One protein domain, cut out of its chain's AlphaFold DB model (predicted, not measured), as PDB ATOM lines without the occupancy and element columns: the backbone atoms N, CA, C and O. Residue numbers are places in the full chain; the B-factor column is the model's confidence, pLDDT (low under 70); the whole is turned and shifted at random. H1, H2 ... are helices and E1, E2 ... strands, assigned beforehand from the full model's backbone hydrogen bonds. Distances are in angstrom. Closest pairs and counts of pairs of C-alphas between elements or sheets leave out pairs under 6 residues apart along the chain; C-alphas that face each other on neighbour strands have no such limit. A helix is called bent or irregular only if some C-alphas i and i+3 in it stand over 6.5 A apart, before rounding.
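AT A GLANCE: This is residues 109 to 217 of the 285 residues of an uncharacterized protein of Flavobacterium faecale (UniProt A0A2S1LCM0). A curled sheet of five strands, E7 E6 E5 E4 E8, wraps round one helix, H1, and a smaller sheet, E1 E2 E3, partly covers its opposite side as the second layer of a sandwich. The 109 printed residues run E1 to E7, H1, E8; both sheets are antiparallel in the orders given, and the class is mixed. The whole is compact and rounded, with a radius of gyration of the C-alphas of 13.1 A and spans of 36 by 30 by 20 A.

IN THESE COORDINATES: Find C-alpha 165 at (143.083, 199.816, 236.954), where E5, residues 165 to 173, begins its 24.3 A. Beside it are E4, residues 153 to 160, 22.7 A, and E6, residues 176 to 180; the edge strands are E7, residues 186 to 190, and E8, residues 212 to 216, ending at (131.459, 201.627, 229.327). H1, residues 193 to 206, is irregular, with C-alphas 198 and 201 7.1 A apart. E1, residues 109 to 115, starts at (141.137, 202.000, 217.487); E2, residues 122 to 129, spans 22.1 A, and E3 holds residues 135 to 139.

HOW THE PARTS SIT: E4 E5 E6 E7 form a meander, each strand the antiparallel neighbour of the one before, as do E1 E2 E3. Look for N 158 and O 168 at 2.9 A between E4 and E5, and N 157 and O 215 at 3.1 A between E4 and E8. H1 is on this sheet; the closest C-alphas of H1 and E8, Ala 204 and Val 212, are 5.4 A apart. In H1, 8 of 10 O i to N i+4 pairs are within hydrogen-bond range. Across the sandwich, the closest C-alphas of E1 and E5, Leu 115 and Leu 167, are 5.1 A apart. E3 and H1 are apart.

THE WHOLE: The C-alphas of Lys 142 and Glu 198, the two farthest apart, are 38.2 A apart. The printed part has no cut; the link from E3 to E4, residues 140 to 152, is long. No printed residue is under 70 in pLDDT.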
ATOM      1  N   PHE A 109     140.412 202.871 216.571       95.94
ATOM      2  CA  PHE A 109     141.137 202.000 217.487       95.94
ATOM      3  C   PHE A 109     141.219 202.620 218.880       95.94
ATOM      4  O   PHE A 109     141.147 203.840 219.026       95.94
ATOM      5  N   GLU A 110     141.435 201.774 219.881       95.88
ATOM      6  CA  GLU A 110     141.750 202.195 221.241       95.88
ATOM      7  C   GLU A 110     142.728 201.225 221.898       95.88
ATOM      8  O   GLU A 110     142.635 200.008 221.720       95.88
ATOM      9  N   ASN A 111     143.668 201.760 222.671       96.94
ATOM     10  CA  ASN A 111     144.539 200.955 223.512       96.94
ATOM     11  C   ASN A 111     143.842 200.630 224.832       96.94
ATOM     12  O   ASN A 111     143.343 201.530 225.500       96.94
ATOM     13  N   ILE A 112     143.904 199.369 225.255       96.88
ATOM     14  CA  ILE A 112     143.488 198.964 226.599       96.88
ATOM     15  C   ILE A 112     144.643 198.285 227.326       96.88
ATOM     16  O   ILE A 112     145.423 197.545 226.724       96.88
ATOM     17  N   ASN A 113     144.721 198.508 228.634       97.38
ATOM     18  CA  ASN A 113     145.651 197.820 229.523       97.38
ATOM     19  C   ASN A 113     144.837 197.028 230.543       97.38
ATOM     20  O   ASN A 113     143.946 197.606 231.169       97.38
ATOM     21  N   LEU A 114     145.153 195.745 230.712       98.19
ATOM     22  CA  LEU A 114     144.552 194.863 231.708       98.19
ATOM     23  C   LEU A 114     145.623 194.436 232.713       98.19
ATOM     24  O   LEU A 114     146.615 193.809 232.340       98.19
ATOM     25  N   LEU A 115     145.425 194.774 233.983       98.06
ATOM     26  CA  LEU A 115     146.318 194.421 235.078       98.06
ATOM     27  C   LEU A 115     145.997 193.011 235.580       98.06
ATOM     28  O   LEU A 115     144.875 192.736 236.004       98.06
ATOM     29  N   ASP A 116     146.996 192.132 235.604       96.69
ATOM     30  CA  ASP A 116     146.919 190.896 236.377       96.69
ATOM     31  C   ASP A 116     147.056 191.219 237.877       96.69
ATOM     32  O   ASP A 116     148.123 191.662 238.320       96.69
ATOM     33  N   PRO A 117     146.024 190.976 238.701       92.12
ATOM     34  CA  PRO A 117     146.076 191.298 240.121       92.12
ATOM     35  C   PRO A 117     147.124 190.486 240.893       92.12
ATOM     36  O   PRO A 117     147.562 190.947 241.952       92.12
ATOM     37  N   LYS A 118     147.532 189.309 240.394       91.94
ATOM     38  CA  LYS A 118     148.511 188.428 241.047       91.94
ATOM     39  C   LYS A 118     149.941 188.812 240.697       91.94
ATOM     40  O   LYS A 118     150.743 189.033 241.598       91.94
ATOM     41  N   SER A 119     150.257 188.890 239.406       94.88
ATOM     42  CA  SER A 119     151.619 189.198 238.944       94.88
ATOM     43  C   SER A 119     151.934 190.694 238.920       94.88
ATOM     44  O   SER A 119     153.101 191.067 238.846       94.88
ATOM     45  N   LYS A 120     150.905 191.553 238.990       94.69
ATOM     46  CA  LYS A 120     150.987 193.013 238.813       94.69
ATOM     47  C   LYS A 120     151.499 193.446 237.433       94.69
ATOM     48  O   LYS A 120     151.878 194.600 237.249       94.69
ATOM     49  N   ILE A 121     151.479 192.539 236.458       96.25
ATOM     50  CA  ILE A 121     151.851 192.816 235.072       96.25
ATOM     51  C   ILE A 121     150.633 193.381 234.334       96.25
ATOM     52  O   ILE A 121     149.534 192.833 234.422       96.25
ATOM     53  N   GLU A 122     150.831 194.474 233.595       96.69
ATOM     54  CA  GLU A 122     149.827 195.011 232.674       96.69
ATOM     55  C   GLU A 122     150.025 194.429 231.271       96.69
ATOM     56  O   GLU A 122     151.041 194.670 230.616       96.69
ATOM     57  N   ASN A 123     149.015 193.710 230.787       97.62
ATOM     58  CA  ASN A 123     148.946 193.250 229.408       97.62
ATOM     59  C   ASN A 123     148.242 194.306 228.553       97.62
ATOM     60  O   ASN A 123     147.160 194.786 228.902       97.62
ATOM     61  N   LYS A 124     148.859 194.674 227.429       97.94
ATOM     62  CA  LYS A 124     148.341 195.705 226.525       97.94
ATOM     63  C   LYS A 124     147.672 195.064 225.321       97.94
ATOM     64  O   LYS A 124     148.267 194.223 224.651       97.94
ATOM     65  N   TYR A 125     146.483 195.544 224.991       98.38
ATOM     66  CA  TYR A 125     145.721 195.123 223.822       98.38
ATOM     67  C   TYR A 125     145.232 196.339 223.042       98.38
ATOM     68  O   TYR A 125     145.365 197.487 223.480       98.38
ATOM     69  N   ILE A 126     144.692 196.079 221.857       98.25
ATOM     70  CA  ILE A 126     144.090 197.098 221.007       98.25
ATOM     71  C   ILE A 126     142.695 196.632 220.620       98.25
ATOM     72  O   ILE A 126     142.534 195.549 220.063       98.25
ATOM     73  N   VAL A 127     141.687 197.449 220.892       98.25
ATOM     74  CA  VAL A 127     140.328 197.227 220.400       98.25
ATOM     75  C   VAL A 127     140.192 197.968 219.076       98.25
ATOM     76  O   VAL A 127     140.332 199.188 219.020       98.25
ATOM     77  N   GLY A 128     139.949 197.231 217.998       97.31
ATOM     78  CA  GLY A 128     139.627 197.784 216.687       97.31
ATOM     79  C   GLY A 128     138.122 197.784 216.459       97.31
ATOM     80  O   GLY A 128     137.496 196.725 216.480       97.31
ATOM     81  N   LYS A 129     137.550 198.961 216.202       96.06
ATOM     82  CA  LYS A 129     136.135 199.139 215.862       96.06
ATOM     83  C   LYS A 129     135.960 199.046 214.346       96.06
ATOM     84  O   LYS A 129     136.602 199.800 213.616       96.06
ATOM     85  N   LEU A 130     135.121 198.129 213.874       94.25
ATOM     86  CA  LEU A 130     134.855 197.901 212.448       94.25
ATOM     87  C   LEU A 130     133.667 198.729 211.953       94.25
ATOM     88  O   LEU A 130     133.745 199.358 210.903       94.25
ATOM     89  N   ASP A 131     132.591 198.743 212.731       90.81
ATOM     90  CA  ASP A 131     131.366 199.505 212.490       90.81
ATOM     91  C   ASP A 131     130.755 199.909 213.843       90.81
ATOM     92  O   ASP A 131     131.466 199.926 214.845       90.81
ATOM     93  N   TYR A 132     129.480 200.303 213.884       85.31
ATOM     94  CA  TYR A 132     128.838 200.811 215.098       85.31
ATOM     95  C   TYR A 132     128.882 199.813 216.275       85.31
ATOM     96  O   TYR A 132     129.309 200.219 217.362       85.31
ATOM     97  N   ASP A 133     128.593 198.532 216.015       89.62
ATOM     98  CA  ASP A 133     128.443 197.473 217.031       89.62
ATOM     99  C   ASP A 133     129.422 196.306 216.855       89.62
ATOM    100  O   ASP A 133     129.366 195.321 217.589       89.62
ATOM    101  N   SER A 134     130.338 196.386 215.890       95.25
ATOM    102  CA  SER A 134     131.292 195.319 215.611       95.25
ATOM    103  C   SER A 134     132.726 195.703 215.948       95.25
ATOM    104  O   SER A 134     133.282 196.675 215.430       95.25
ATOM    105  N   TYR A 135     133.357 194.870 216.771       97.88
ATOM    106  CA  TYR A 135     134.702 195.067 217.293       97.88
ATOM    107  C   TYR A 135     135.551 193.799 217.151       97.88
ATOM    108  O   TYR A 135     135.039 192.678 217.077       97.88
ATOM    109  N   ILE A 136     136.871 193.981 217.136       97.75
ATOM    110  CA  ILE A 136     137.875 192.920 217.257       97.75
ATOM    111  C   ILE A 136     138.903 193.354 218.301       97.75
ATOM    112  O   ILE A 136     139.310 194.512 218.342       97.75
ATOM    113  N   LEU A 137     139.364 192.409 219.116       98.31
ATOM    114  CA  LEU A 137     140.442 192.613 220.072       98.31
ATOM    115  C   LEU A 137     141.718 192.062 219.451       98.31
ATOM    116  O   LEU A 137     141.736 190.924 218.982       98.31
ATOM    117  N   LEU A 138     142.770 192.866 219.440       97.81
ATOM    118  CA  LEU A 138     144.046 192.589 218.796       97.81
ATOM    119  C   LEU A 138     145.157 192.575 219.845       97.81
ATOM    120  O   LEU A 138     145.151 193.356 220.802       97.81
ATOM    121  N   GLN A 139     146.129 191.690 219.653       97.44
ATOM    122  CA  GLN A 139     147.358 191.682 220.436       97.44
ATOM    123  C   GLN A 139     148.149 192.947 220.113       97.44
ATOM    124  O   GLN A 139     148.310 193.285 218.937       97.44
ATOM    125  N   ASN A 140     148.687 193.625 221.128       97.44
ATOM    126  CA  ASN A 140     149.483 194.834 220.926       97.44
ATOM    127  C   ASN A 140     150.915 194.501 220.452       97.44
ATOM    128  O   ASN A 140     151.901 194.689 221.160       97.44
ATOM    129  N   THR A 141     151.013 193.970 219.236       95.75
ATOM    130  CA  THR A 141     152.258 193.613 218.545       95.75
ATOM    131  C   THR A 141     152.227 194.169 217.123       95.75
ATOM    132  O   THR A 141     151.159 194.503 216.619       95.75
ATOM    133  N   LYS A 142     153.372 194.236 216.433       91.81
ATOM    134  CA  LYS A 142     153.456 194.828 215.082       91.81
ATOM    135  C   LYS A 142     152.517 194.192 214.048       91.81
ATOM    136  O   LYS A 142     152.063 194.880 213.142       91.81
ATOM    137  N   ASN A 143     152.197 192.906 214.198       92.12
ATOM    138  CA  ASN A 143     151.320 192.186 213.268       92.12
ATOM    139  C   ASN A 143     149.837 192.261 213.651       92.12
ATOM    140  O   ASN A 143     149.001 191.795 212.882       92.12
ATOM    141  N   LEU A 144     149.520 192.796 214.836       95.50
ATOM    142  CA  LEU A 144     148.159 192.950 215.350       95.50
ATOM    143  C   LEU A 144     147.265 191.707 215.147       95.50
ATOM    144  O   LEU A 144     146.151 191.839 214.639       95.50
ATOM    145  N   PRO A 145     147.711 190.484 215.499       96.31
ATOM    146  CA  PRO A 145     146.858 189.313 215.366       96.31
ATOM    147  C   PRO A 145     145.662 189.420 216.318       96.31
ATOM    148  O   PRO A 145     145.745 190.055 217.373       96.31
ATOM    149  N   ALA A 146     144.555 188.764 215.971       97.00
ATOM    150  CA  ALA A 146     143.392 188.688 216.848       97.00
ATOM    151  C   ALA A 146     143.776 188.070 218.203       97.00
ATOM    152  O   ALA A 146     144.392 187.007 218.266       97.00
ATOM    153  N   ALA A 147     143.418 188.752 219.287       97.62
ATOM    154  CA  ALA A 147     143.671 188.317 220.653       97.62
ATOM    155  C   ALA A 147     142.594 187.349 221.161       97.62
ATOM    156  O   ALA A 147     142.886 186.460 221.954       97.62
ATOM    157  N   ILE A 148     141.366 187.493 220.657       95.94
ATOM    158  CA  ILE A 148     140.279 186.523 220.813       95.94
ATOM    159  C   ILE A 148     139.681 186.209 219.443       95.94
ATOM    160  O   ILE A 148     139.684 187.048 218.544       95.94
ATOM    161  N   ALA A 149     139.139 185.003 219.285       94.56
ATOM    162  CA  ALA A 149     138.545 184.585 218.022       94.56
ATOM    163  C   ALA A 149     137.257 185.367 217.704       94.56
ATOM    164  O   ALA A 149     136.367 185.499 218.555       94.56
ATOM    165  N   GLY A 150     137.150 185.805 216.448       94.94
ATOM    166  CA  GLY A 150     135.952 186.416 215.881       94.94
ATOM    167  C   GLY A 150     135.693 187.860 216.314       94.94
ATOM    168  O   GLY A 150     136.455 188.471 217.063       94.94
ATOM    169  N   LYS A 151     134.582 188.393 215.804       97.44
ATOM    170  CA  LYS A 151     134.050 189.709 216.163       97.44
ATOM    171  C   LYS A 151     133.246 189.622 217.464       97.44
ATOM    172  O   LYS A 151     132.804 188.539 217.852       97.44
ATOM    173  N   PHE A 152     133.040 190.755 218.116       97.38
ATOM    174  CA  PHE A 152     132.133 190.897 219.256       97.38
ATOM    175  C   PHE A 152     131.451 192.263 219.244       97.38
ATOM    176  O   PHE A 152     131.860 193.148 218.489       97.38
ATOM    177  N   ALA A 153     130.431 192.399 220.083       95.81
ATOM    178  CA  ALA A 153     129.744 193.649 220.373       95.81
ATOM    179  C   ALA A 153     130.033 194.099 221.810       95.81
ATOM    180  O   ALA A 153     130.551 193.307 222.603       95.81
ATOM    181  N   GLU A 154     129.705 195.358 222.107       92.00
ATOM    182  CA  GLU A 154     129.660 195.910 223.472       92.00
ATOM    183  C   GLU A 154     130.904 195.565 224.315       92.00
ATOM    184  O   GLU A 154     130.808 194.853 225.317       92.00
ATOM    185  N   PRO A 155     132.116 195.975 223.890       96.31
ATOM    186  CA  PRO A 155     133.254 195.920 224.797       96.31
ATOM    187  C   PRO A 155     132.975 196.777 226.024       96.31
ATOM    188  O   PRO A 155     132.584 197.922 225.850       96.31
ATOM    189  N   ASP A 156     133.303 196.285 227.215       96.31
ATOM    190  CA  ASP A 156     133.464 197.108 228.415       96.31
ATOM    191  C   ASP A 156     134.697 196.676 229.207       96.31
ATOM    192  O   ASP A 156     135.416 195.722 228.879       96.31
ATOM    193  N   LEU A 157     134.962 197.418 230.276       97.38
ATOM    194  CA  LEU A 157     136.051 197.151 231.198       97.38
ATOM    195  C   LEU A 157     135.495 196.997 232.607       97.38
ATOM    196  O   LEU A 157     134.661 197.784 233.047       97.38
ATOM    197  N   ILE A 158     136.004 196.013 233.342       97.38
ATOM    198  CA  ILE A 158     135.781 195.917 234.784       97.38
ATOM    199  C   ILE A 158     137.073 196.342 235.463       97.38
ATOM    200  O   ILE A 158     138.126 195.730 235.256       97.38
ATOM    201  N   PHE A 159     136.993 197.392 236.269       97.00
ATOM    202  CA  PHE A 159     138.141 198.014 236.909       97.00
ATOM    203  C   PHE A 159     138.052 197.933 238.431       97.00
ATOM    204  O   PHE A 159     136.964 197.927 239.006       97.00
ATOM    205  N   ASP A 160     139.211 197.869 239.080       96.25
ATOM    206  CA  ASP A 160     139.345 198.035 240.525       96.25
ATOM    207  C   ASP A 160     139.163 199.509 240.881       96.25
ATOM    208  O   ASP A 160     139.891 200.378 240.391       96.25
ATOM    209  N   ARG A 161     138.189 199.788 241.748       92.94
ATOM    210  CA  ARG A 161     137.834 201.152 242.144       92.94
ATOM    211  C   ARG A 161     138.974 201.863 242.874       92.94
ATOM    212  O   ARG A 161     139.121 203.071 242.711       92.94
ATOM    213  N   SER A 162     139.763 201.133 243.659       91.81
ATOM    214  CA  SER A 162     140.816 201.702 244.503       91.81
ATOM    215  C   SER A 162     142.029 202.149 243.683       91.81
ATOM    216  O   SER A 162     142.512 203.270 243.836       91.81
ATOM    217  N   SER A 163     142.488 201.303 242.759       93.50
ATOM    218  CA  SER A 163     143.645 201.585 241.905       93.50
ATOM    219  C   SER A 163     143.289 202.268 240.582       93.50
ATOM    220  O   SER A 163     144.179 202.753 239.880       93.50
ATOM    221  N   ASN A 164     142.002 202.303 240.225       93.94
ATOM    222  CA  ASN A 164     141.499 202.749 238.928       93.94
ATOM    223  C   ASN A 164     142.100 201.964 237.739       93.94
ATOM    224  O   ASN A 164     142.261 202.496 236.638       93.94
ATOM    225  N   LYS A 165     142.475 200.696 237.963       96.62
ATOM    226  CA  LYS A 165     143.083 199.816 236.954       96.62
ATOM    227  C   LYS A 165     142.063 198.831 236.407       96.62
ATOM    228  O   LYS A 165     141.335 198.204 237.173       96.62
ATOM    229  N   ASN A 166     142.041 198.652 235.088       97.88
ATOM    230  CA  ASN A 166     141.196 197.632 234.470       97.88
ATOM    231  C   ASN A 166     141.765 196.251 234.793       97.88
ATOM    232  O   ASN A 166     142.949 195.999 234.576       97.88
ATOM    233  N   LEU A 167     140.920 195.363 235.298       97.88
ATOM    234  CA  LEU A 167     141.284 193.996 235.665       97.88
ATOM    235  C   LEU A 167     140.746 192.985 234.657       97.88
ATOM    236  O   LEU A 167     141.397 191.980 234.374       97.88
ATOM    237  N   TYR A 168     139.560 193.263 234.116       98.19
ATOM    238  CA  TYR A 168     138.886 192.389 233.171       98.19
ATOM    239  C   TYR A 168     138.369 193.173 231.972       98.19
ATOM    240  O   TYR A 168     138.067 194.364 232.060       98.19
ATOM    241  N   PHE A 169     138.238 192.460 230.864       98.19
ATOM    242  CA  PHE A 169     137.598 192.922 229.642       98.19
ATOM    243  C   PHE A 169     136.299 192.146 229.441       98.19
ATOM    244  O   PHE A 169     136.275 190.931 229.666       98.19
ATOM    245  N   THR A 170     135.231 192.815 229.026       97.69
ATOM    246  CA  THR A 170     133.974 192.155 228.665       97.69
ATOM    247  C   THR A 170     133.739 192.242 227.164       97.69
ATOM    248  O   THR A 170     134.228 193.149 226.494       97.69
ATOM    249  N   ALA A 171     133.025 191.260 226.621       97.19
ATOM    250  CA  ALA A 171     132.555 191.307 225.243       97.19
ATOM    251  C   ALA A 171     131.283 190.477 225.073       97.19
ATOM    252  O   ALA A 171     131.220 189.335 225.548       97.19
ATOM    253  N   THR A 172     130.326 191.002 224.315       96.12
ATOM    254  CA  THR A 172     129.087 190.304 223.964       96.12
ATOM    255  C   THR A 172     129.280 189.470 222.695       96.12
ATOM    256  O   THR A 172     129.661 189.971 221.633       96.12
ATOM    257  N   LYS A 173     129.013 188.160 222.786       94.88
ATOM    258  CA  LYS A 173     128.989 187.221 221.648       94.88
ATOM    259  C   LYS A 173     127.780 186.300 221.762       94.88
ATOM    260  O   LYS A 173     127.587 185.672 222.798       94.88
ATOM    261  N   ASN A 174     126.999 186.163 220.688       91.56
ATOM    262  CA  ASN A 174     125.793 185.319 220.657       91.56
ATOM    263  C   ASN A 174     124.850 185.602 221.845       91.56
ATOM    264  O   ASN A 174     124.430 184.671 222.535       91.56
ATOM    265  N   SER A 175     124.600 186.889 222.120       90.12
ATOM    266  CA  SER A 175     123.755 187.360 223.231       90.12
ATOM    267  C   SER A 175     124.210 186.889 224.619       90.12
ATOM    268  O   SER A 175     123.397 186.718 225.519       90.12
ATOM    269  N   LYS A 176     125.510 186.628 224.790       95.06
ATOM    270  CA  LYS A 176     126.128 186.314 226.081       95.06
ATOM    271  C   LYS A 176     127.315 187.225 226.317       95.06
ATOM    272  O   LYS A 176     128.124 187.424 225.407       95.06
ATOM    273  N   ILE A 177     127.452 187.699 227.547       96.25
ATOM    274  CA  ILE A 177     128.584 188.516 227.969       96.25
ATOM    275  C   ILE A 177     129.681 187.590 228.489       96.25
ATOM    276  O   ILE A 177     129.466 186.776 229.388       96.25
ATOM    277  N   TYR A 178     130.874 187.711 227.921       97.56
ATOM    278  CA  TYR A 178     132.058 186.973 228.347       97.56
ATOM    279  C   TYR A 178     132.979 187.902 229.117       97.56
ATOM    280  O   TYR A 178     133.303 188.976 228.623       97.56
ATOM    281  N   VAL A 179     133.437 187.465 230.292       97.94
ATOM    282  CA  VAL A 179     134.419 188.198 231.098       97.94
ATOM    283  C   VAL A 179     135.773 187.520 230.960       97.94
ATOM    284  O   VAL A 179     135.924 186.342 231.297       97.94
ATOM    285  N   TYR A 180     136.750 188.277 230.481       98.06
ATOM    286  CA  TYR A 180     138.114 187.842 230.221       98.06
ATOM    287  C   TYR A 180     139.066 188.425 231.267       98.06
ATOM    288  O   TYR A 180     138.975 189.608 231.590       98.06
ATOM    289  N   ASP A 181     139.987 187.612 231.785       97.50
ATOM    290  CA  ASP A 181     141.099 188.106 232.604       97.50
ATOM    291  C   ASP A 181     142.162 188.838 231.766       97.50
ATOM    292  O   ASP A 181     142.057 188.968 230.543       97.50
ATOM    293  N   SER A 182     143.223 189.302 232.426       97.25
ATOM    294  CA  SER A 182     144.333 190.000 231.774       97.25
ATOM    295  C   SER A 182     145.073 189.164 230.725       97.25
ATOM    296  O   SER A 182     145.734 189.740 229.862       97.25
ATOM    297  N   ASN A 183     144.971 187.832 230.762       96.88
ATOM    298  CA  ASN A 183     145.548 186.903 229.784       96.88
ATOM    299  C   ASN A 183     144.502 186.401 228.775       96.88
ATOM    300  O   ASN A 183     144.747 185.435 228.050       96.88
ATOM    301  N   LEU A 184     143.332 187.042 228.744       97.25
ATOM    302  CA  LEU A 184     142.200 186.723 227.886       97.25
ATOM    303  C   LEU A 184     141.642 185.307 228.071       97.25
ATOM    304  O   LEU A 184     141.060 184.730 227.149       97.25
ATOM    305  N   LYS A 185     141.760 184.748 229.278       96.69
ATOM    306  CA  LYS A 185     141.027 183.539 229.664       96.69
ATOM    307  C   LYS A 185     139.650 183.922 230.183       96.69
ATOM    308  O   LYS A 185     139.505 184.859 230.965       96.69
ATOM    309  N   ILE A 186     138.632 183.173 229.766       97.00
ATOM    310  CA  ILE A 186     137.260 183.375 230.239       97.00
ATOM    311  C   ILE A 186     137.193 182.987 231.721       97.00
ATOM    312  O   ILE A 186     137.484 181.848 232.084       97.00
ATOM    313  N   VAL A 187     136.790 183.928 232.574       95.81
ATOM    314  CA  VAL A 187     136.638 183.726 234.029       95.81
ATOM    315  C   VAL A 187     135.186 183.766 234.497       95.81
ATOM    316  O   VAL A 187     134.903 183.382 235.640       95.81
ATOM    317  N   ASN A 188     134.287 184.244 233.631       93.94
ATOM    318  CA  ASN A 188     132.843 184.242 233.824       93.94
ATOM    319  C   ASN A 188     132.109 184.344 232.472       93.94
ATOM    320  O   ASN A 188     132.647 184.860 231.491       93.94
ATOM    321  N   THR A 189     130.869 183.867 232.430       91.25
ATOM    322  CA  THR A 189     129.943 184.031 231.310       91.25
ATOM    323  C   THR A 189     128.562 184.354 231.867       91.25
ATOM    324  O   THR A 189     128.069 183.645 232.741       91.25
ATOM    325  N   SER A 190     127.945 185.413 231.350       83.19
ATOM    326  CA  SER A 190     126.622 185.891 231.743       83.19
ATOM    327  C   SER A 190     125.656 185.867 230.556       83.19
ATOM    328  O   SER A 190     126.085 185.911 229.401       83.19
ATOM    329  N   LEU A 191     124.354 185.775 230.839       76.94
ATOM    330  CA  LEU A 191     123.304 185.881 229.817       76.94
ATOM    331  C   LEU A 191     122.869 187.329 229.565       76.94
ATOM    332  O   LEU A 191     122.328 187.607 228.504       76.94
ATOM    333  N   ASP A 192     123.082 188.217 230.532       88.19
ATOM    334  CA  ASP A 192     122.620 189.603 230.520       88.19
ATOM    335  C   ASP A 192     123.451 190.452 231.499       88.19
ATOM    336  O   ASP A 192     124.339 189.944 232.203       88.19
ATOM    337  N   GLU A 193     123.168 191.751 231.495       85.56
ATOM    338  CA  GLU A 193     123.847 192.760 232.301       85.56
ATOM    339  C   GLU A 193     123.567 192.587 233.802       85.56
ATOM    340  O   GLU A 193     124.486 192.646 234.617       85.56
ATOM    341  N   ASP A 194     122.330 192.256 234.181       88.25
ATOM    342  CA  ASP A 194     121.936 192.066 235.583       88.25
ATOM    343  C   ASP A 194     122.749 190.947 236.246       88.25
ATOM    344  O   ASP A 194     123.354 191.123 237.309       88.25
ATOM    345  N   LYS A 195     122.873 189.801 235.571       90.94
ATOM    346  CA  LYS A 195     123.718 188.693 236.039       90.94
ATOM    347  C   LYS A 195     125.201 189.047 236.048       90.94
ATOM    348  O   LYS A 195     125.962 188.436 236.809       90.94
ATOM    349  N   LEU A 196     125.661 189.986 235.218       92.94
ATOM    350  CA  LEU A 196     127.033 190.483 235.314       92.94
ATOM    351  C   LEU A 196     127.212 191.286 236.609       92.94
ATOM    352  O   LEU A 196     128.153 190.998 237.358       92.94
ATOM    353  N   GLN A 197     126.279 192.193 236.916       91.94
ATOM    354  CA  GLN A 197     126.281 192.992 238.147       91.94
ATOM    355  C   GLN A 197     126.285 192.107 239.403       91.94
ATOM    356  O   GLN A 197     127.132 192.280 240.285       91.94
ATOM    357  N   GLU A 198     125.442 191.070 239.448       93.00
ATOM    358  CA  GLU A 198     125.409 190.086 240.546       93.00
ATOM    359  C   GLU A 198     126.749 189.359 240.764       93.00
ATOM    360  O   GLU A 198     127.058 188.882 241.863       93.00
ATOM    361  N   ASN A 199     127.571 189.245 239.718       94.38
ATOM    362  CA  ASN A 199     128.847 188.543 239.774       94.38
ATOM    363  C   ASN A 199     130.056 189.450 240.047       94.38
ATOM    364  O   ASN A 199     131.128 188.912 240.352       94.38
ATOM    365  N   LEU A 200     129.917 190.780 240.012       95.00
ATOM    366  CA  LEU A 200     131.018 191.704 240.317       95.00
ATOM    367  C   LEU A 200     131.665 191.434 241.691       95.00
ATOM    368  O   LEU A 200     132.895 191.337 241.740       95.00
ATOM    369  N   PRO A 201     130.924 191.172 242.791       95.81
ATOM    370  CA  PRO A 201     131.542 190.849 244.082       95.81
ATOM    371  C   PRO A 201     132.406 189.578 244.051       95.81
ATOM    372  O   PRO A 201     133.418 189.482 244.748       95.81
ATOM    373  N   LYS A 202     132.044 188.582 243.229       95.94
ATOM    374  CA  LYS A 202     132.854 187.362 243.057       95.94
ATOM    375  C   LYS A 202     134.130 187.657 242.269       95.94
ATOM    376  O   LYS A 202     135.182 187.104 242.590       95.94
ATOM    377  N   LEU A 203     134.048 188.518 241.254       96.31
ATOM    378  CA  LEU A 203     135.204 188.960 240.470       96.31
ATOM    379  C   LEU A 203     136.169 189.815 241.303       96.31
ATOM    380  O   LEU A 203     137.382 189.624 241.187       96.31
ATOM    381  N   ALA A 204     135.650 190.672 242.188       96.00
ATOM    382  CA  ALA A 204     136.449 191.437 243.147       96.00
ATOM    383  C   ALA A 204     137.264 190.509 244.058       96.00
ATOM    384  O   ALA A 204     138.490 190.609 244.109       96.00
ATOM    385  N   LYS A 205     136.607 189.509 244.667       95.44
ATOM    386  CA  LYS A 205     137.277 188.491 245.497       95.44
ATOM    387  C   LYS A 205     138.363 187.733 244.728       95.44
ATOM    388  O   LYS A 205     139.461 187.557 245.247       95.44
ATOM    389  N   LYS A 206     138.095 187.313 243.483       94.00
ATOM    390  CA  LYS A 206     139.091 186.631 242.628       94.00
ATOM    391  C   LYS A 206     140.315 187.504 242.329       94.00
ATOM    392  O   LYS A 206     141.414 186.966 242.199       94.00
ATOM    393  N   ALA A 207     140.124 188.817 242.220       93.94
ATOM    394  CA  ALA A 207     141.189 189.780 241.968       93.94
ATOM    395  C   ALA A 207     141.866 190.315 243.238       93.94
ATOM    396  O   ALA A 207     142.768 191.139 243.125       93.94
ATOM    397  N   ASN A 208     141.454 189.873 244.432       93.75
ATOM    398  CA  ASN A 208     141.876 190.482 245.694       93.75
ATOM    399  C   ASN A 208     141.676 192.015 245.693       93.75
ATOM    400  O   ASN A 208     142.551 192.770 246.111       93.75
ATOM    401  N   SER A 209     140.539 192.449 245.144       93.31
ATOM    402  CA  SER A 209     140.097 193.841 245.056       93.31
ATOM    403  C   SER A 209     138.975 194.064 246.063       93.31
ATOM    404  O   SER A 209     138.111 193.196 246.201       93.31
ATOM    405  N   GLU A 210     138.957 195.213 246.737       92.75
ATOM    406  CA  GLU A 210     137.867 195.567 247.663       92.75
ATOM    407  C   GLU A 210     136.533 195.684 246.918       92.75
ATOM    408  O   GLU A 210     135.519 195.121 247.324       92.75
ATOM    409  N   GLU A 211     136.562 196.372 245.778       94.69
ATOM    410  CA  GLU A 211     135.406 196.600 244.924       94.69
ATOM    411  C   GLU A 211     135.863 196.645 243.465       94.69
ATOM    412  O   GLU A 211     136.924 197.188 243.148       94.69
ATOM    413  N   VAL A 212     135.054 196.082 242.570       96.00
ATOM    414  CA  VAL A 212     135.220 196.263 241.128       96.00
ATOM    415  C   VAL A 212     133.941 196.825 240.540       96.00
ATOM    416  O   VAL A 212     132.851 196.523 241.024       96.00
ATOM    417  N   ARG A 213     134.078 197.636 239.495       94.75
ATOM    418  CA  ARG A 213     132.954 198.248 238.783       94.75
ATOM    419  C   ARG A 213     133.124 198.102 237.288       94.75
ATOM    420  O   ARG A 213     134.248 198.005 236.800       94.75
ATOM    421  N   GLN A 214     132.009 198.121 236.576       93.81
ATOM    422  CA  GLN A 214     132.005 198.153 235.123       93.81
ATOM    423  C   GLN A 214     132.062 199.588 234.617       93.81
ATOM    424  O   GLN A 214     131.517 200.510 235.227       93.81
ATOM    425  N   ARG A 215     132.752 199.769 233.500       91.06
ATOM    426  CA  ARG A 215     132.916 201.039 232.811       91.06
ATOM    427  C   ARG A 215     132.628 200.843 231.330       91.06
ATOM    428  O   ARG A 215     133.291 200.001 230.723       91.06
ATOM    429  N   CYS A 216     131.720 201.648 230.767       87.38
ATOM    430  CA  CYS A 216     131.459 201.627 229.327       87.38
ATOM    431  C   CYS A 216     132.758 201.929 228.580       87.38
ATOM    432  O   CYS A 216     133.423 202.931 228.852       87.38
ATOM    433  N   PHE A 217     133.133 201.069 227.637       87.75
ATOM    434  CA  PHE A 217     134.354 201.274 226.856       87.75
ATOM    435  C   PHE A 217     134.299 202.559 226.018       87.75
ATOM    436  O   PHE A 217     135.307 203.232 225.853       87.75
TER     437      PHE A 217